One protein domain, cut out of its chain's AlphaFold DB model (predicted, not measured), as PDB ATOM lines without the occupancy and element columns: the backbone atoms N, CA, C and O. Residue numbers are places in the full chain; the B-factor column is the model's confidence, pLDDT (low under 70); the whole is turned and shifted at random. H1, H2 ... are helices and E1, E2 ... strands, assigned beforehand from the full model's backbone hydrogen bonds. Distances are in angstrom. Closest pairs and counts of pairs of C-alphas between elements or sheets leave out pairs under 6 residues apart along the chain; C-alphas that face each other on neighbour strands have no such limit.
ATOM      1  N   ALA A  25       0.997  27.131  -9.569       89.69
ATOM      2  CA  ALA A  25       0.504  26.454  -8.371       89.69
ATOM      3  C   ALA A  25       1.338  25.218  -7.990       89.69
ATOM      4  O   ALA A  25       1.648  25.025  -6.818       89.69
ATOM      5  N   ALA A  26       1.731  24.397  -8.968       90.12
ATOM      6  CA  ALA A  26       2.556  23.218  -8.723       90.12
ATOM      7  C   ALA A  26       3.974  23.614  -8.297       90.12
ATOM      8  O   ALA A  26       4.500  23.035  -7.353       90.12
ATOM      9  N   ARG A  27       4.555  24.640  -8.930       91.31
ATOM     10  CA  ARG A  27       5.848  25.202  -8.517       91.31
ATOM     11  C   ARG A  27       5.796  25.760  -7.092       91.31
ATOM     12  O   ARG A  27       6.631  25.414  -6.269       91.31
ATOM     13  N   ALA A  28       4.787  26.571  -6.775       92.25
ATOM     14  CA  ALA A  28       4.624  27.116  -5.428       92.25
ATOM     15  C   ALA A  28       4.446  26.004  -4.379       92.25
ATOM     16  O   ALA A  28       4.987  26.098  -3.281       92.25
ATOM     17  N   ALA A  29       3.728  24.928  -4.720       92.50
ATOM     18  CA  ALA A  29       3.574  23.776  -3.839       92.50
ATOM     19  C   ALA A  29       4.902  23.040  -3.590       92.50
ATOM     20  O   ALA A  29       5.185  22.693  -2.443       92.50
ATOM     21  N   THR A  30       5.733  22.818  -4.619       92.88
ATOM     22  CA  THR A  30       7.048  22.179  -4.427       92.88
ATOM     23  C   THR A  30       8.000  23.069  -3.635       92.88
ATOM     24  O   THR A  30       8.670  22.577  -2.729       92.88
ATOM     25  N   GLU A  31       8.017  24.374  -3.903       93.81
ATOM     26  CA  GLU A  31       8.807  25.355  -3.150       93.81
ATOM     27  C   GLU A  31       8.393  25.401  -1.673       93.81
ATOM     28  O   GLU A  31       9.246  25.296  -0.789       93.81
ATOM     29  N   ALA A  32       7.089  25.492  -1.395       93.94
ATOM     30  CA  ALA A  32       6.560  25.487  -0.034       93.94
ATOM     31  C   ALA A  32       6.893  24.181   0.695       93.94
ATOM     32  O   ALA A  32       7.319  24.208   1.849       93.94
ATOM     33  N   PHE A  33       6.761  23.039   0.018       93.62
ATOM     34  CA  PHE A  33       7.139  21.744   0.571       93.62
ATOM     35  C   PHE A  33       8.623  21.715   0.966       93.62
ATOM     36  O   PHE A  33       8.944  21.395   2.109       93.62
ATOM     37  N   VAL A  34       9.531  22.106   0.063       94.88
ATOM     38  CA  VAL A  34      10.978  22.142   0.345       94.88
ATOM     39  C   VAL A  34      11.291  23.104   1.488       94.88
ATOM     40  O   VAL A  34      12.083  22.769   2.371       94.88
ATOM     41  N   TYR A  35      10.662  24.281   1.496       95.62
ATOM     42  CA  TYR A  35      10.806  25.255   2.572       95.62
ATOM     43  C   TYR A  35      10.426  24.646   3.925       95.62
ATOM     44  O   TYR A  35      11.225  24.703   4.857       95.62
ATOM     45  N   LEU A  36       9.259  24.002   4.021       93.25
ATOM     46  CA  LEU A  36       8.795  23.374   5.258       93.25
ATOM     47  C   LEU A  36       9.716  22.230   5.694       93.25
ATOM     48  O   LEU A  36      10.110  22.180   6.856       93.25
ATOM     49  N   MET A  37      10.130  21.351   4.778       93.69
ATOM     50  CA  MET A  37      11.036  20.246   5.115       93.69
ATOM     51  C   MET A  37      12.372  20.745   5.674       93.69
ATOM     52  O   MET A  37      12.884  20.191   6.648       93.69
ATOM     53  N   ARG A  38      12.916  21.828   5.106       93.56
ATOM     54  CA  ARG A  38      14.124  22.485   5.625       93.56
ATOM     55  C   ARG A  38      13.872  23.153   6.975       93.56
ATOM     56  O   ARG A  38      14.658  22.946   7.898       93.56
ATOM     57  N   GLN A  39      12.783  23.910   7.096       95.44
ATOM     58  CA  GLN A  39      12.410  24.630   8.314       95.44
ATOM     59  C   GLN A  39      12.267  23.678   9.509       95.44
ATOM     60  O   GLN A  39      12.800  23.948  10.583       95.44
ATOM     61  N   TYR A  40      11.630  22.525   9.298       93.19
ATOM     62  CA  TYR A  40      11.444  21.487  10.315       93.19
ATOM     63  C   TYR A  40      12.592  20.471  10.390       93.19
ATOM     64  O   TYR A  40      12.498  19.492  11.127       93.19
ATOM     65  N   ARG A  41      13.694  20.690   9.657       92.69
ATOM     66  CA  ARG A  41      14.884  19.819   9.642       92.69
ATOM     67  C   ARG A  41      14.564  18.344   9.361       92.69
ATOM     68  O   ARG A  41      15.233  17.449   9.882       92.69
ATOM     69  N   VAL A  42      13.563  18.081   8.524       91.25
ATOM     70  CA  VAL A  42      13.228  16.720   8.096       91.25
ATOM     71  C   VAL A  42      14.400  16.184   7.281       91.25
ATOM     72  O   VAL A  42      14.832  16.806   6.310       91.25
ATOM     73  N   ARG A  43      14.946  15.031   7.672       91.31
ATOM     74  CA  ARG A  43      16.121  14.456   7.008       91.31
ATOM     75  C   ARG A  43      15.743  13.925   5.612       91.31
ATOM     76  O   ARG A  43      14.851  13.081   5.536       91.31
ATOM     77  N   PRO A  44      16.397  14.380   4.528       92.94
ATOM     78  CA  PRO A  44      16.194  13.813   3.198       92.94
ATOM     79  C   PRO A  44      16.978  12.506   3.021       92.94
ATOM     80  O   PRO A  44      17.928  12.230   3.759       92.94
ATOM     81  N   TYR A  45      16.640  11.749   1.980       91.19
ATOM     82  CA  TYR A  45      17.541  10.747   1.413       91.19
ATOM     83  C   TYR A  45      18.662  11.447   0.647       91.19
ATOM     84  O   TYR A  45      18.397  12.253  -0.244       91.19
ATOM     85  N   ASP A  46      19.910  11.147   1.003       91.19
ATOM     86  CA  ASP A  46      21.116  11.837   0.525       91.19
ATOM     87  C   ASP A  46      22.043  10.952  -0.325       91.19
ATOM     88  O   ASP A  46      23.059  11.423  -0.844       91.19
ATOM     89  N   ILE A  47      21.692   9.675  -0.501       92.31
ATOM     90  CA  ILE A  47      22.358   8.751  -1.422       92.31
ATOM     91  C   ILE A  47      21.517   8.643  -2.692       92.31
ATOM     92  O   ILE A  47      20.832   7.651  -2.943       92.31
ATOM     93  N   ALA A  48      21.547   9.714  -3.479       91.94
ATOM     94  CA  ALA A  48      20.752   9.866  -4.686       91.94
ATOM     95  C   ALA A  48      21.659  10.048  -5.909       91.94
ATOM     96  O   ALA A  48      22.668  10.754  -5.860       91.94
ATOM     97  N   THR A  49      21.288   9.414  -7.017       92.25
ATOM     98  CA  THR A  49      22.004   9.495  -8.296       92.25
ATOM     99  C   THR A  49      21.031   9.670  -9.448       92.25
ATOM    100  O   THR A  49      19.893   9.230  -9.352       92.25
ATOM    101  N   THR A  50      21.443  10.286 -10.549       91.25
ATOM    102  CA  THR A  50      20.708  10.215 -11.820       91.25
ATOM    103  C   THR A  50      21.451   9.300 -12.775       91.25
ATOM    104  O   THR A  50      22.677   9.269 -12.766       91.25
ATOM    105  N   CYS A  51      20.721   8.563 -13.611       88.06
ATOM    106  CA  CYS A  51      21.309   7.678 -14.609       88.06
ATOM    107  C   CYS A  51      20.812   8.062 -16.001       88.06
ATOM    108  O   CYS A  51      19.604   8.063 -16.254       88.06
ATOM    109  N   SER A  52      21.743   8.342 -16.907       86.19
ATOM    110  CA  SER A  52      21.474   8.426 -18.342       86.19
ATOM    111  C   SER A  52      22.112   7.231 -19.046       86.19
ATOM    112  O   SER A  52      23.137   6.715 -18.608       86.19
ATOM    113  N   SER A  53      21.489   6.740 -20.112       83.12
ATOM    114  CA  SER A  53      22.002   5.602 -20.877       83.12
ATOM    115  C   SER A  53      22.162   5.985 -22.335       83.12
ATOM    116  O   SER A  53      21.248   6.571 -22.918       83.12
ATOM    117  N   ARG A  54      23.284   5.599 -22.936       81.19
ATOM    118  CA  ARG A  54      23.523   5.728 -24.374       81.19
ATOM    119  C   ARG A  54      23.964   4.397 -24.961       81.19
ATOM    120  O   ARG A  54      24.656   3.627 -24.295       81.19
ATOM    121  N   PHE A  55      23.590   4.163 -26.212       78.69
ATOM    122  CA  PHE A  55      24.210   3.116 -27.012       78.69
ATOM    123  C   PHE A  55      25.604   3.585 -27.430       78.69
ATOM    124  O   PHE A  55      25.767   4.720 -27.883       78.69
ATOM    125  N   ALA A  56      26.595   2.726 -27.243       70.94
ATOM    126  CA  ALA A  56      27.923   2.890 -27.798       70.94
ATOM    127  C   ALA A  56      28.099   1.836 -28.896       70.94
ATOM    128  O   ALA A  56      28.077   0.632 -28.627       70.94
ATOM    129  N   ASP A  57      28.246   2.298 -30.138       63.03
ATOM    130  CA  ASP A  57      28.771   1.448 -31.198       63.03
ATOM    131  C   ASP A  57      30.267   1.289 -30.957       63.03
ATOM    132  O   ASP A  57      31.009   2.266 -30.832       63.03
ATOM    133  N   ARG A  58      30.722   0.042 -30.864       59.19
ATOM    134  CA  ARG A  58      32.149  -0.247 -30.849       59.19
ATOM    135  C   ARG A  58      32.683  -0.064 -32.269       59.19
ATOM    136  O   ARG A  58      32.100  -0.607 -33.207       59.19
ATOM    137  N   HIS A  67      27.513  -6.778 -31.572       62.34
ATOM    138  CA  HIS A  67      27.769  -6.611 -30.149       62.34
ATOM    139  C   HIS A  67      27.413  -5.177 -29.759       62.34
ATOM    140  O   HIS A  67      28.040  -4.244 -30.257       62.34
ATOM    141  N   PHE A  68      26.402  -5.005 -28.908       67.38
ATOM    142  CA  PHE A  68      25.909  -3.684 -28.512       67.38
ATOM    143  C   PHE A  68      26.383  -3.358 -27.099       67.38
ATOM    144  O   PHE A  68      26.212  -4.171 -26.192       67.38
ATOM    145  N   GLU A  69      26.953  -2.174 -26.892       73.88
ATOM    146  CA  GLU A  69      27.316  -1.693 -25.558       73.88
ATOM    147  C   GLU A  69      26.315  -0.619 -25.112       73.88
ATOM    148  O   GLU A  69      26.026   0.333 -25.841       73.88
ATOM    149  N   ILE A  70      25.767  -0.766 -23.906       79.88
ATOM    150  CA  ILE A  70      24.984   0.277 -23.241       79.88
ATOM    151  C   ILE A  70      25.856   0.884 -22.151       79.88
ATOM    152  O   ILE A  70      26.205   0.226 -21.169       79.88
ATOM    153  N   VAL A  71      26.165   2.168 -22.303       82.19
ATOM    154  CA  VAL A  71      26.892   2.934 -21.295       82.19
ATOM    155  C   VAL A  71      25.884   3.679 -20.430       82.19
ATOM    156  O   VAL A  71      25.174   4.563 -20.913       82.19
ATOM    157  N   CYS A  72      25.828   3.320 -19.151       84.19
ATOM    158  CA  CYS A  72      25.055   4.007 -18.123       84.19
ATOM    159  C   CYS A  72      25.954   5.010 -17.402       84.19
ATOM    160  O   CYS A  72      26.866   4.615 -16.677       84.19
ATOM    161  N   HIS A  73      25.694   6.297 -17.599       87.88
ATOM    162  CA  HIS A  73      26.390   7.379 -16.925       87.88
ATOM    163  C   HIS A  73      25.616   7.807 -15.675       87.88
ATOM    164  O   HIS A  73      24.446   8.187 -15.767       87.88
ATOM    165  N   PHE A  74      26.276   7.725 -14.521       89.38
ATOM    166  CA  PHE A  74      25.724   8.049 -13.212       89.38
ATOM    167  C   PHE A  74      26.305   9.351 -12.664       89.38
ATOM    168  O   PHE A  74      27.506   9.439 -12.388       89.38
ATOM    169  N   ASP A  75      25.418  10.296 -12.376       92.19
ATOM    170  CA  ASP A  75      25.718  11.556 -11.701       92.19
ATOM    171  C   ASP A  75      25.150  11.566 -10.283       92.19
ATOM    172  O   ASP A  75      24.208  10.837  -9.968       92.19
ATOM    173  N   VAL A  76      25.710  12.416  -9.421       92.31
ATOM    174  CA  VAL A  76      25.112  12.700  -8.110       92.31
ATOM    175  C   VAL A  76      23.817  13.477  -8.322       92.31
ATOM    176  O   VAL A  76      23.799  14.468  -9.047       92.31
ATOM    177  N   ALA A  77      22.742  13.046  -7.665       92.56
ATOM    178  CA  ALA A  77      21.482  13.774  -7.639       92.56
ATOM    179  C   ALA A  77      21.332  14.551  -6.330       92.56
ATOM    180  O   ALA A  77      21.910  14.199  -5.298       92.56
ATOM    181  N   ALA A  78      20.504  15.591  -6.366       93.88
ATOM    182  CA  ALA A  78      20.136  16.327  -5.171       93.88
ATOM    183  C   ALA A  78      19.421  15.414  -4.155       93.88
ATOM    184  O   ALA A  78      18.603  14.575  -4.558       93.88
ATOM    185  N   PRO A  79      19.665  15.592  -2.841       94.69
ATOM    186  CA  PRO A  79      18.898  14.913  -1.803       94.69
ATOM    187  C   PRO A  79      17.399  15.155  -1.969       94.69
ATOM    188  O   PRO A  79      17.009  16.198  -2.497       94.69
ATOM    189  N   PHE A  80      16.553  14.245  -1.496       94.81
ATOM    190  CA  PHE A  80      15.105  14.333  -1.705       94.81
ATOM    191  C   PHE A  80      14.288  13.861  -0.503       94.81
ATOM    192  O   PHE A  80      14.772  13.097   0.332       94.81
ATOM    193  N   TRP A  81      13.020  14.272  -0.451       94.06
ATOM    194  CA  TRP A  81      12.037  13.742   0.495       94.06
ATOM    195  C   TRP A  81      10.967  12.939  -0.244       94.06
ATOM    196  O   TRP A  81      10.412  13.436  -1.232       94.06
ATOM    197  N   PRO A  82      10.671  11.711   0.206       91.69
ATOM    198  CA  PRO A  82       9.634  10.895  -0.402       91.69
ATOM    199  C   PRO A  82       8.255  11.519  -0.155       91.69
ATOM    200  O   PRO A  82       7.961  12.014   0.931       91.69
ATOM    201  N   LEU A  83       7.406  11.485  -1.179       89.75
ATOM    202  CA  LEU A  83       5.974  11.771  -1.074       89.75
ATOM    203  C   LEU A  83       5.164  10.496  -0.819       89.75
ATOM    204  O   LEU A  83       4.027  10.558  -0.364       89.75
ATOM    205  N   THR A  84       5.736   9.341  -1.144       80.12
ATOM    206  CA  THR A  84       5.143   8.025  -0.929       80.12
ATOM    207  C   THR A  84       5.560   7.481   0.447       80.12
ATOM    208  O   THR A  84       6.693   7.681   0.875       80.12
ATOM    209  N   ALA A  85       4.626   6.855   1.172       62.91
ATOM    210  CA  ALA A  85       4.746   6.640   2.620       62.91
ATOM    211  C   ALA A  85       5.139   5.214   3.066       62.91
ATOM    212  O   ALA A  85       5.257   4.983   4.269       62.91
ATOM    213  N   ASP A  86       5.332   4.249   2.157       63.84
ATOM    214  CA  ASP A  86       5.548   2.853   2.565       63.84
ATOM    215  C   ASP A  86       7.023   2.558   2.866       63.84
ATOM    216  O   ASP A  86       7.924   2.885   2.091       63.84
ATOM    217  N   ALA A  87       7.255   1.860   3.979       52.88
ATOM    218  CA  ALA A  87       8.582   1.535   4.502       52.88
ATOM    219  C   ALA A  87       9.407   0.592   3.601       52.88
ATOM    220  O   ALA A  87      10.636   0.630   3.637       52.88
ATOM    221  N   ASP A  88       8.745  -0.208   2.760       63.09
ATOM    222  CA  ASP A  88       9.383  -1.186   1.867       63.09
ATOM    223  C   ASP A  88       9.629  -0.641   0.450       63.09
ATOM    224  O   ASP A  88       9.937  -1.403  -0.470       63.09
ATOM    225  N   GLN A  89       9.464   0.667   0.226       67.25
ATOM    226  CA  GLN A  89       9.446   1.225  -1.126       67.25
ATOM    227  C   GLN A  89      10.775   1.065  -1.866       67.25
ATOM    228  O   GLN A  89      11.730   1.828  -1.716       67.25
ATOM    229  N   VAL A  90      10.770   0.081  -2.765       79.06
ATOM    230  CA  VAL A  90      11.763  -0.116  -3.822       79.06
ATOM    231  C   VAL A  90      11.669   1.003  -4.857       79.06
ATOM    232  O   VAL A  90      12.663   1.322  -5.489       79.06
ATOM    233  N   CYS A  91      10.515   1.647  -5.026       87.50
ATOM    234  CA  CYS A  91      10.364   2.816  -5.880       87.50
ATOM    235  C   CYS A  91       9.230   3.716  -5.388       87.50
ATOM    236  O   CYS A  91       8.354   3.280  -4.642       87.50
ATOM    237  N   GLY A  92       9.251   4.979  -5.801       91.88
ATOM    238  CA  GLY A  92       8.248   5.947  -5.383       91.88
ATOM    239  C   GLY A  92       8.420   7.307  -6.039       91.88
ATOM    240  O   GLY A  92       9.183   7.473  -6.998       91.88
ATOM    241  N   TYR A  93       7.691   8.282  -5.506       93.94
ATOM    242  CA  TYR A  93       7.751   9.670  -5.948       93.94
ATOM    243  C   TYR A  93       8.253  10.564  -4.828       93.94
ATOM    244  O   TYR A  93       7.939  10.341  -3.662       93.94
ATOM    245  N   ALA A  94       9.022  11.581  -5.184       94.31
ATOM    246  CA  ALA A  94       9.659  12.471  -4.230       94.31
ATOM    247  C   ALA A  94       9.753  13.899  -4.766       94.31
ATOM    248  O   ALA A  94       9.597  14.144  -5.964       94.31
ATOM    249  N   ILE A  95      10.065  14.824  -3.861       95.69
ATOM    250  CA  ILE A  95      10.511  16.175  -4.195       95.69
ATOM    251  C   ILE A  95      11.995  16.282  -3.853       95.69
ATOM    252  O   ILE A  95      12.396  16.027  -2.714       95.69
ATOM    253  N   SER A  96      12.817  16.633  -4.842       95.19
ATOM    254  CA  SER A  96      14.230  16.924  -4.622       95.19
ATOM    255  C   SER A  96      14.400  18.231  -3.852       95.19
ATOM    256  O   SER A  96      13.538  19.109  -3.853       95.19
ATOM    257  N   SER A  97      15.550  18.388  -3.213       94.75
ATOM    258  CA  SER A  97      15.922  19.606  -2.492       94.75
ATOM    259  C   SER A  97      16.071  20.833  -3.395       94.75
ATOM    260  O   SER A  97      16.044  21.945  -2.867       94.75
ATOM    261  N   ASP A  98      16.127  20.630  -4.713       92.88
ATOM    262  CA  ASP A  98      16.083  21.671  -5.747       92.88
ATOM    263  C   ASP A  98      14.649  21.978  -6.229       92.88
ATOM    264  O   ASP A  98      14.451  22.794  -7.121       92.88
ATOM    265  N   GLY A  99      13.628  21.332  -5.657       91.38
ATOM    266  CA  GLY A  99      12.218  21.590  -5.973       91.38
ATOM    267  C   GLY A  99      11.673  20.820  -7.178       91.38
ATOM    268  O   GLY A  99      10.555  21.095  -7.620       91.38
ATOM    269  N   HIS A 100      12.409  19.834  -7.697       93.38
ATOM    270  CA  HIS A 100      11.941  18.990  -8.795       93.38
ATOM    271  C   HIS A 100      11.147  17.790  -8.281       93.38
ATOM    272  O   HIS A 100      11.555  17.109  -7.342       93.38
ATOM    273  N   CYS A 101      10.036  17.478  -8.949       94.38
ATOM    274  CA  CYS A 101       9.336  16.221  -8.721       94.38
ATOM    275  C   CYS A 101      10.062  15.091  -9.458       94.38
ATOM    276  O   CYS A 101      10.318  15.183 -10.662       94.38
ATOM    277  N   ILE A 102      10.402  14.030  -8.733       94.75
ATOM    278  CA  ILE A 102      11.201  12.917  -9.242       94.75
ATOM    279  C   ILE A 102      10.499  11.583  -8.992       94.75
ATOM    280  O   ILE A 102       9.762  11.417  -8.020       94.75
ATOM    281  N   ARG A 103      10.786  10.603  -9.847       94.00
ATOM    282  CA  ARG A 103      10.638   9.184  -9.522       94.00
ATOM    283  C   ARG A 103      11.963   8.691  -8.962       94.00
ATOM    284  O   ARG A 103      12.999   8.949  -9.573       94.00
ATOM    285  N   TYR A 104      11.933   7.976  -7.847       92.31
ATOM    286  CA  TYR A 104      13.109   7.304  -7.307       92.31
ATOM    287  C   TYR A 104      12.921   5.792  -7.334       92.31
ATOM    288  O   TYR A 104      11.802   5.284  -7.260       92.31
ATOM    289  N   GLU A 105      14.032   5.079  -7.437       90.94
ATOM    290  CA  GLU A 105      14.087   3.626  -7.414       90.94
ATOM    291  C   GLU A 105      15.343   3.187  -6.665       90.94
ATOM    292  O   GLU A 105      16.438   3.692  -6.917       90.94
ATOM    293  N   ARG A 106      15.182   2.287  -5.696       87.69
ATOM    294  CA  ARG A 106      16.263   1.723  -4.899       87.69
ATOM    295  C   ARG A 106      17.205   1.001  -5.838       87.69
ATOM    296  O   ARG A 106      16.807   0.096  -6.568       87.69
ATOM    297  N   THR A 107      18.470   1.383  -5.798       75.75
ATOM    298  CA  THR A 107      19.460   0.772  -6.667       75.75
ATOM    299  C   THR A 107      19.723  -0.659  -6.212       75.75
ATOM    300  O   THR A 107      20.204  -0.892  -5.102       75.75
ATOM    301  N   SER A 108      19.439  -1.628  -7.081       64.19
ATOM    302  CA  SER A 108      20.040  -2.955  -7.001       64.19
ATOM    303  C   SER A 108      21.284  -2.930  -7.885       64.19
ATOM    304  O   SER A 108      21.208  -2.948  -9.110       64.19
ATOM    305  N   PHE A 109      22.465  -2.787  -7.281       54.56
ATOM    306  CA  PHE A 109      23.720  -2.798  -8.035       54.56
ATOM    307  C   PHE A 109      24.069  -4.230  -8.463       54.56
ATOM    308  O   PHE A 109      25.036  -4.805  -7.979       54.56
ATOM    309  N   SER A 110      23.302  -4.826  -9.375       49.12
ATOM    310  CA  SER A 110      23.825  -5.909 -10.205       49.12
ATOM    311  C   SER A 110      24.261  -5.301 -11.530       49.12
ATOM    312  O   SER A 110      23.540  -5.346 -12.524       49.12
ATOM    313  N   ILE A 111      25.450  -4.699 -11.542       52.06
ATOM    314  CA  ILE A 111      26.144  -4.386 -12.794       52.06
ATOM    315  C   ILE A 111      26.677  -5.725 -13.315       52.06
ATOM    316  O   ILE A 111      27.847  -6.060 -13.146       52.06
ATOM    317  N   SER A 112      25.780  -6.555 -13.846       50.34
ATOM    318  CA  SER A 112      26.200  -7.685 -14.661       50.34
ATOM    319  C   SER A 112      26.782  -7.090 -15.941       50.34
ATOM    320  O   SER A 112      26.088  -6.308 -16.592       50.34
ATOM    321  N   PRO A 113      28.016  -7.443 -16.341       53.78
ATOM    322  CA  PRO A 113      28.543  -7.012 -17.630       53.78
ATOM    323  C   PRO A 113      27.679  -7.519 -18.791       53.78
ATOM    324  O   PRO A 113      27.769  -6.971 -19.878       53.78
ATOM    325  N   TYR A 114      26.801  -8.502 -18.559       55.09
ATOM    326  CA  TYR A 114      25.861  -9.029 -19.540       55.09
ATOM    327  C   TYR A 114      24.430  -8.706 -19.110       55.09
ATOM    328  O   TYR A 114      23.914  -9.312 -18.167       55.09
ATOM    329  N   ALA A 115      23.789  -7.767 -19.807       56.50
ATOM    330  CA  ALA A 115      22.374  -7.469 -19.598       56.50
ATOM    331  C   ALA A 115      21.491  -8.489 -20.338       56.50
ATOM    332  O   ALA A 115      20.492  -8.943 -19.795       56.50
ATOM    333  N   PHE A 116      21.898  -8.898 -21.548       56.50
ATOM    334  CA  PHE A 116      21.184  -9.870 -22.385       56.50
ATOM    335  C   PHE A 116      22.107 -10.474 -23.452       56.50
ATOM    336  O   PHE A 116      22.091  -9.976 -24.568       56.50
ATOM    337  N   GLY A 117      22.898 -11.513 -23.135       56.91
ATOM    338  CA  GLY A 117      23.621 -12.422 -24.065       56.91
ATOM    339  C   GLY A 117      24.648 -11.841 -25.068       56.91
ATOM    340  O   GLY A 117      25.691 -12.446 -25.295       56.91
ATOM    341  N   PHE A 118      24.357 -10.684 -25.658       59.38
ATOM    342  CA  PHE A 118      25.073  -9.940 -26.695       59.38
ATOM    343  C   PHE A 118      25.097  -8.422 -26.412       59.38
ATOM    344  O   PHE A 118      25.667  -7.670 -27.201       59.38
ATOM    345  N   ILE A 119      24.440  -7.975 -25.329       64.44
ATOM    346  CA  ILE A 119      24.456  -6.585 -24.858       64.44
ATOM    347  C   ILE A 119      25.357  -6.491 -23.627       64.44
ATOM    348  O   ILE A 119      25.002  -7.019 -22.563       64.44
ATOM    349  N   GLU A 120      26.495  -5.814 -23.778       72.06
ATOM    350  CA  GLU A 120      27.368  -5.457 -22.663       72.06
ATOM    351  C   GLU A 120      26.873  -4.174 -21.988       72.06
ATOM    352  O   GLU A 120      26.506  -3.208 -22.661       72.06
ATOM    353  N   GLN A 121      26.848  -4.152 -20.655       72.94
ATOM    354  CA  GLN A 121      26.502  -2.954 -19.892       72.94
ATOM    355  C   GLN A 121      27.723  -2.429 -19.144       72.94
ATOM    356  O   GLN A 121      28.326  -3.128 -18.327       72.94
ATOM    357  N   ARG A 122      28.053  -1.160 -19.383       78.31
ATOM    358  CA  ARG A 122      29.159  -0.467 -18.726       78.31
ATOM    359  C   ARG A 122      28.638   0.698 -17.898       78.31
ATOM    360  O   ARG A 122      27.855   1.512 -18.375       78.31
ATOM    361  N   ALA A 123      29.107   0.801 -16.657       82.00
ATOM    362  CA  ALA A 123      28.796   1.923 -15.779       82.00
ATOM    363  C   ALA A 123      29.935   2.955 -15.772       82.00
ATOM    364  O   ALA A 123      31.089   2.630 -15.477       82.00
ATOM    365  N   GLU A 124      29.598   4.209 -16.053       87.56
ATOM    366  CA  GLU A 124      30.457   5.378 -15.882       87.56
ATOM    367  C   GLU A 124      29.935   6.209 -14.712       87.56
ATOM    368  O   GLU A 124      28.732   6.390 -14.564       87.56
ATOM    369  N   PHE A 125      30.834   6.705 -13.866       87.31
ATOM    370  CA  PHE A 125      30.466   7.473 -12.681       87.31
ATOM    371  C   PHE A 125      31.149   8.831 -12.730       87.31
ATOM    372  O   PHE A 125      32.377   8.893 -12.836       87.31
ATOM    373  N   ALA A 126      30.368   9.895 -12.597       88.94
ATOM    374  CA  ALA A 126      30.889  11.236 -12.407       88.94
ATOM    375  C   ALA A 126      31.663  11.362 -11.075       88.94
ATOM    376  O   ALA A 126      31.509  10.524 -10.168       88.94
ATOM    377  N   PRO A 127      32.507  12.401 -10.917       89.31
ATOM    378  CA  PRO A 127      33.228  12.651  -9.672       89.31
ATOM    379  C   PRO A 127      32.296  12.680  -8.450       89.31
ATOM    380  O   PRO A 127      31.209  13.245  -8.488       89.31
ATOM    381  N   GLY A 128      32.711  12.043  -7.353       84.44
ATOM    382  CA  GLY A 128      31.929  11.973  -6.110       84.44
ATOM    383  C   GLY A 128      30.782  10.952  -6.110       84.44
ATOM    384  O   GLY A 128      30.401  10.485  -5.040       84.44
ATOM    385  N   CYS A 129      30.299  10.505  -7.275       86.62
ATOM    386  CA  CYS A 129      29.181   9.561  -7.373       86.62
ATOM    387  C   CYS A 129      29.496   8.204  -6.720       86.62
ATOM    388  O   CYS A 129      28.719   7.692  -5.912       86.62
ATOM    389  N   ARG A 130      30.699   7.663  -6.964       84.00
ATOM    390  CA  ARG A 130      31.155   6.424  -6.307       84.00
ATOM    391  C   ARG A 130      31.203   6.542  -4.788       84.00
ATOM    392  O   ARG A 130      30.850   5.589  -4.104       84.00
ATOM    393  N   GLU A 131      31.628   7.689  -4.264       87.19
ATOM    394  CA  GLU A 131      31.719   7.893  -2.817       87.19
ATOM    395  C   GLU A 131      30.331   8.002  -2.184       87.19
ATOM    396  O   GLU A 131      30.081   7.400  -1.143       87.19
ATOM    397  N   VAL A 132      29.400   8.691  -2.850       86.19
ATOM    398  CA  VAL A 132      27.995   8.740  -2.431       86.19
ATOM    399  C   VAL A 132      27.429   7.326  -2.328       86.19
ATOM    400  O   VAL A 132      26.952   6.952  -1.257       86.19
ATOM    401  N   ILE A 133      27.559   6.530  -3.394       86.88
ATOM    402  CA  ILE A 133      27.065   5.149  -3.466       86.88
ATOM    403  C   ILE A 133      27.723   4.247  -2.416       86.88
ATOM    404  O   ILE A 133      27.047   3.418  -1.814       86.88
ATOM    405  N   ARG A 134      29.025   4.410  -2.148       86.56
ATOM    406  CA  ARG A 134      29.770   3.587  -1.179       86.56
ATOM    407  C   ARG A 134      29.217   3.684   0.246       86.56
ATOM    408  O   ARG A 134      29.415   2.767   1.038       86.56
ATOM    409  N   ARG A 135      28.522   4.774   0.579       88.56
ATOM    410  CA  ARG A 135      27.874   4.968   1.888       88.56
ATOM    411  C   ARG A 135      26.560   4.196   2.027       88.56
ATOM    412  O   ARG A 135      25.984   4.202   3.114       88.56
ATOM    413  N   ALA A 136      26.075   3.570   0.954       86.44
ATOM    414  CA  ALA A 136      24.800   2.876   0.952       86.44
ATOM    415  C   ALA A 136      24.835   1.626   1.834       86.44
ATOM    416  O   ALA A 136      25.759   0.815   1.773       86.44
ATOM    417  N   THR A 137      23.789   1.445   2.628       84.12
ATOM    418  CA  THR A 137      23.588   0.279   3.491       84.12
ATOM    419  C   THR A 137      22.155  -0.234   3.358       84.12
ATOM    420  O   THR A 137      21.326   0.341   2.649       84.12
ATOM    421  N   ALA A 138      21.828  -1.326   4.055       80.06
ATOM    422  CA  ALA A 138      20.451  -1.812   4.120       80.06
ATOM    423  C   ALA A 138      19.486  -0.766   4.714       80.06
ATOM    424  O   ALA A 138      18.355  -0.672   4.243       80.06
ATOM    425  N   SER A 139      19.949   0.020   5.697       80.56
ATOM    426  CA  SER A 139      19.187   1.060   6.402       80.56
ATOM    427  C   SER A 139      19.328   2.466   5.809       80.56
ATOM    428  O   SER A 139      18.541   3.342   6.150       80.56
ATOM    429  N   ASN A 140      20.304   2.695   4.924       81.88
ATOM    430  CA  ASN A 140      20.456   3.923   4.145       81.88
ATOM    431  C   ASN A 140      20.719   3.569   2.673       81.88
ATOM    432  O   ASN A 140      21.875   3.538   2.244       81.88
ATOM    433  N   PRO A 141      19.684   3.184   1.916       85.75
ATOM    434  CA  PRO A 141      19.858   2.695   0.556       85.75
ATOM    435  C   PRO A 141      20.244   3.801  -0.432       85.75
ATOM    436  O   PRO A 141      19.908   4.968  -0.251       85.75
ATOM    437  N   ALA A 142      20.914   3.400  -1.515       89.50
ATOM    438  CA  ALA A 142      21.102   4.253  -2.681       89.50
ATOM    439  C   ALA A 142      19.856   4.250  -3.566       89.50
ATOM    440  O   ALA A 142      19.193   3.217  -3.714       89.50
ATOM    441  N   PHE A 143      19.597   5.387  -4.204       91.25
ATOM    442  CA  PHE A 143      18.503   5.557  -5.144       91.25
ATOM    443  C   PHE A 143      18.984   6.118  -6.481       91.25
ATOM    444  O   PHE A 143      19.849   6.995  -6.543       91.25
ATOM    445  N   VAL A 144      18.368   5.631  -7.555       91.50
ATOM    446  CA  VAL A 144      18.400   6.263  -8.873       91.50
ATOM    447  C   VAL A 144      17.142   7.107  -9.025       91.50
ATOM    448  O   VAL A 144      16.024   6.643  -8.805       91.50
ATOM    449  N   CYS A 145      17.333   8.355  -9.414       92.75
ATOM    450  CA  CYS A 145      16.331   9.392  -9.510       92.75
ATOM    451  C   CYS A 145      16.150   9.802 -10.971       92.75
ATOM    452  O   CYS A 145      17.108   9.912 -11.739       92.75
ATOM    453  N   LYS A 146      14.903  10.076 -11.347       93.31
ATOM    454  CA  LYS A 146      14.545  10.626 -12.650       93.31
ATOM    455  C   LYS A 146      13.546  11.756 -12.469       93.31
ATOM    456  O   LYS A 146      12.485  11.542 -11.885       93.31
ATOM    457  N   VAL A 147      13.869  12.935 -12.994       93.12
ATOM    458  CA  VAL A 147      12.943  14.073 -13.014       93.12
ATOM    459  C   VAL A 147      11.715  13.712 -13.843       93.12
ATOM    460  O   VAL A 147      11.824  13.139 -14.931       93.12
ATOM    461  N   LEU A 148      10.536  13.998 -13.297       92.56
ATOM    462  CA  LEU A 148       9.277  13.768 -13.985       92.56
ATOM    463  C   LEU A 148       8.980  14.900 -14.976       92.56
ATOM    464  O   LEU A 148       9.225  16.064 -14.660       92.56
ATOM    465  N   PRO A 149       8.363  14.591 -16.130       91.31
ATOM    466  CA  PRO A 149       7.752  15.610 -16.977       91.31
ATOM    467  C   PRO A 149       6.683  16.399 -16.211       91.31
ATOM    468  O   PRO A 149       6.000  15.836 -15.348       91.31
ATOM    469  N   ALA A 150       6.476  17.668 -16.571       89.25
ATOM    470  CA  ALA A 150       5.591  18.584 -15.842       89.25
ATOM    471  C   ALA A 150       4.182  18.024 -15.620       89.25
ATOM    472  O   ALA A 150       3.676  18.040 -14.501       89.25
ATOM    473  N   ARG A 151       3.567  17.441 -16.655       91.00
ATOM    474  CA  ARG A 151       2.238  16.822 -16.543       91.00
ATOM    475  C   ARG A 151       2.183  15.723 -15.475       91.00
ATOM    476  O   ARG A 151       1.234  15.669 -14.694       91.00
ATOM    477  N   SER A 152       3.189  14.850 -15.435       92.38
ATOM    478  CA  SER A 152       3.281  13.779 -14.436       92.38
ATOM    479  C   SER A 152       3.552  14.342 -13.043       92.38
ATOM    480  O   SER A 152       2.929  13.903 -12.081       92.38
ATOM    481  N   ALA A 153       4.426  15.343 -12.943       93.19
ATOM    482  CA  ALA A 153       4.725  16.028 -11.693       93.19
ATOM    483  C   ALA A 153       3.476  16.693 -11.091       93.19
ATOM    484  O   ALA A 153       3.173  16.467  -9.924       93.19
ATOM    485  N   VAL A 154       2.698  17.431 -11.891       94.19
ATOM    486  CA  VAL A 154       1.435  18.055 -11.457       94.19
ATOM    487  C   VAL A 154       0.468  17.012 -10.904       94.19
ATOM    488  O   VAL A 154      -0.107  17.214  -9.838       94.19
ATOM    489  N   HIS A 155       0.311  15.883 -11.598       93.75
ATOM    490  CA  HIS A 155      -0.567  14.808 -11.146       93.75
ATOM    491  C   HIS A 155      -0.128  14.230  -9.793       93.75
ATOM    492  O   HIS A 155      -0.951  14.071  -8.893       93.75
ATOM    493  N   VAL A 156       1.169  13.956  -9.633       92.75
ATOM    494  CA  VAL A 156       1.741  13.422  -8.389       92.75
ATOM    495  C   VAL A 156       1.589  14.413  -7.235       92.75
ATOM    496  O   VAL A 156       1.135  14.024  -6.162       92.75
ATOM    497  N   ILE A 157       1.919  15.689  -7.457       92.25
ATOM    498  CA  ILE A 157       1.803  16.747  -6.444       92.25
ATOM    499  C   ILE A 157       0.346  16.904  -6.008       92.25
ATOM    500  O   ILE A 157       0.062  16.918  -4.813       92.25
ATOM    501  N   ALA A 158      -0.587  16.981  -6.960       92.19
ATOM    502  CA  ALA A 158      -2.006  17.117  -6.653       92.19
ATOM    503  C   ALA A 158      -2.521  15.930  -5.832       92.19
ATOM    504  O   ALA A 158      -3.190  16.132  -4.821       92.19
ATOM    505  N   LYS A 159      -2.163  14.700  -6.225       91.62
ATOM    506  CA  LYS A 159      -2.527  13.495  -5.476       91.62
ATOM    507  C   LYS A 159      -1.974  13.534  -4.049       91.62
ATOM    508  O   LYS A 159      -2.736  13.342  -3.111       91.62
ATOM    509  N   TYR A 160      -0.690  13.850  -3.887       89.44
ATOM    510  CA  TYR A 160      -0.066  13.960  -2.569       89.44
ATOM    511  C   TYR A 160      -0.766  14.995  -1.680       89.44
ATOM    512  O   TYR A 160      -1.045  14.715  -0.520       89.44
ATOM    513  N   LEU A 161      -1.082  16.179  -2.213       89.69
ATOM    514  CA  LEU A 161      -1.764  17.225  -1.446       89.69
ATOM    515  C   LEU A 161      -3.176  16.804  -1.020       89.69
ATOM    516  O   LEU A 161      -3.593  17.128   0.090       89.69
ATOM    517  N   ILE A 162      -3.896  16.068  -1.873       89.75
ATOM    518  CA  ILE A 162      -5.203  15.493  -1.527       89.75
ATOM    519  C   ILE A 162      -5.043  14.461  -0.406       89.75
ATOM    520  O   ILE A 162      -5.726  14.567   0.611       89.75
ATOM    521  N   ASP A 163      -4.117  13.513  -0.553       85.50
ATOM    522  CA  ASP A 163      -3.867  12.464   0.441       85.50
ATOM    523  C   ASP A 163      -3.434  13.070   1.790       85.50
ATOM    524  O   ASP A 163      -3.921  12.667   2.850       85.50
ATOM    525  N   ALA A 164      -2.586  14.102   1.764       82.88
ATOM    526  CA  ALA A 164      -2.182  14.855   2.946       82.88
ATOM    527  C   ALA A 164      -3.367  15.587   3.597       82.88
ATOM    528  O   ALA A 164      -3.529  15.521   4.815       82.88
ATOM    529  N   ALA A 165      -4.226  16.244   2.810       85.38
ATOM    530  CA  ALA A 165      -5.410  16.933   3.325       85.38
ATOM    531  C   ALA A 165      -6.405  15.960   3.978       85.38
ATOM    532  O   ALA A 165      -6.896  16.232   5.073       85.38
ATOM    533  N   VAL A 166      -6.659  14.805   3.354       85.19
ATOM    534  CA  VAL A 166      -7.499  13.738   3.926       85.19
ATOM    535  C   VAL A 166      -6.906  13.255   5.247       85.19
ATOM    536  O   VAL A 166      -7.593  13.218   6.265       85.19
ATOM    537  N   THR A 167      -5.605  12.974   5.255       81.00
ATOM    538  CA  THR A 167      -4.884  12.487   6.434       81.00
ATOM    539  C   THR A 167      -4.937  13.490   7.598       81.00
ATOM    540  O   THR A 167      -5.104  13.097   8.756       81.00
ATOM    541  N   LEU A 168      -4.863  14.793   7.308       81.62
ATOM    542  CA  LEU A 168      -5.039  15.861   8.296       81.62
ATOM    543  C   LEU A 168      -6.472  15.914   8.848       81.62
ATOM    544  O   LEU A 168      -6.647  15.990  10.064       81.62
ATOM    545  N   ILE A 169      -7.493  15.833   7.985       84.00
ATOM    546  CA  ILE A 169      -8.911  15.829   8.395       84.00
ATOM    547  C   ILE A 169      -9.216  14.625   9.291       84.00
ATOM    548  O   ILE A 169      -9.891  14.759  10.312       84.00
ATOM    549  N   GLU A 170      -8.667  13.461   8.954       84.62
ATOM    550  CA  GLU A 170      -8.816  12.232   9.734       84.62
ATOM    551  C   GLU A 170      -8.011  12.242  11.048       84.62
ATOM    552  O   GLU A 170      -8.084  11.280  11.812       84.62
ATOM    553  N   ARG A 171      -7.247  13.311  11.335       77.25
ATOM    554  CA  ARG A 171      -6.298  13.413  12.463       77.25
ATOM    555  C   ARG A 171      -5.268  12.279  12.493       77.25
ATOM    556  O   ARG A 171      -4.761  11.917  13.551       77.25
TER     557      ARG A 171
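What this domain is: This is residues 25 to 58 and 67 to 171 of the 178 residues of an uncharacterized protein of Mycobacterium heidelbergense (UniProt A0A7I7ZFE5). One strongly twisted sheet of eight strands runs from one end of the domain through its middle: E1, E2 and E7, with short E6 at the edge, reach out as a long ribbon, E8 and E5 lie in the middle of the domain, and E4 and E3 follow toward the sheet's second end, beyond which H3 adds to the length. H1 and H3 pack on E4 and E5 at that second end, H2 covers part of E1 and E2, and residues 165 to 171 stick out. The printed part has 139 residues, with three named helices and eight named strands in the order H1 E1 E2 E3 E4 E5 E6 E7 H2 E8 H3; the sheet is mixed, ordered E3 E4 E5 E8 E1 E2 E7 E6, and the class is mixed, helices and strands. It is elongated, spanning 57 by 31 by 26 A, yet only just compact, close to loose, with a radius of gyration of the C-alphas of 17.1 A.

Where its parts are: H1, residues 25 to 39, runs 20.6 A from C-alpha 25 at (0.504, 26.454, -8.371). E1, residues 48 to 56, spans 25.2 A, and E2, residues 68 to 76, spans 26.2 A. E3, residues 80 to 82, E4, residues 91 to 96, and E5, residues 101 to 106, follow. E6 is residues 114 to 116; E7, residues 119 to 125, spans 19.5 A. H2 is residues 129 to 134 and E8 residues 143 to 147. H3, residues 150 to 169, runs 28.4 A to C-alpha 169 at (-8.911, 15.829, 8.395).

How they stand to each other: E3, E4 and E5 form a meander, each strand the antiparallel neighbour of the one before; N 81 and O 95 are 2.9 A apart, N 94 and O 102 2.9 A. E5 and E8 are antiparallel, with N 103 and O 146 at 2.8 A. E8 and E1 are parallel, with N 145 and O 49 at 2.7 A. E1 and E2 are antiparallel, with N 52 and O 73 at 2.9 A. E2 and E7 are parallel, with N 72 and O 122 at 2.8 A. E6 and E7 are a hairpin, with N 115 and O 119 at 3.1 A. H1, H2 and H3 on one face of this sheet make two layers. H3, at a height over the sheet of 9.9 A, is over E4 and E5; its closest C-alphas to E5 are those of Ala 153 and Cys 101, 5.5 A apart. With residues 154 to 158 alone it touches residues 26 to 30 of H1, at a steep tilt of 58 degrees, the same way; the closest C-alphas, of Ala 26 and Val 154, are 5.9 A apart. H2, at a height of 8.3 A, is only just over E2, with 3 of its 6 C-alphas falling on it, and is apart from H1 and H3. In H1, H2 and H3 every O i to N i+4 pair is within hydrogen-bond range.

The domain as a whole: The two farthest C-alphas, of Arg 58 and Arg 171, are 59.5 A apart. Residues 59 to 66, in the link from E1 to E2, are not printed, and C-alphas 58 and 67 are 7.8 A apart across the cut. Of the links that are printed whole, none is long. Residues 165 to 171, of which 165 to 169 belong to H3, stand free. Mean pLDDT of the printed part is 84.2; residues 57 to 58, 67 to 68, 85 to 89 and 108 to 119 are under 70.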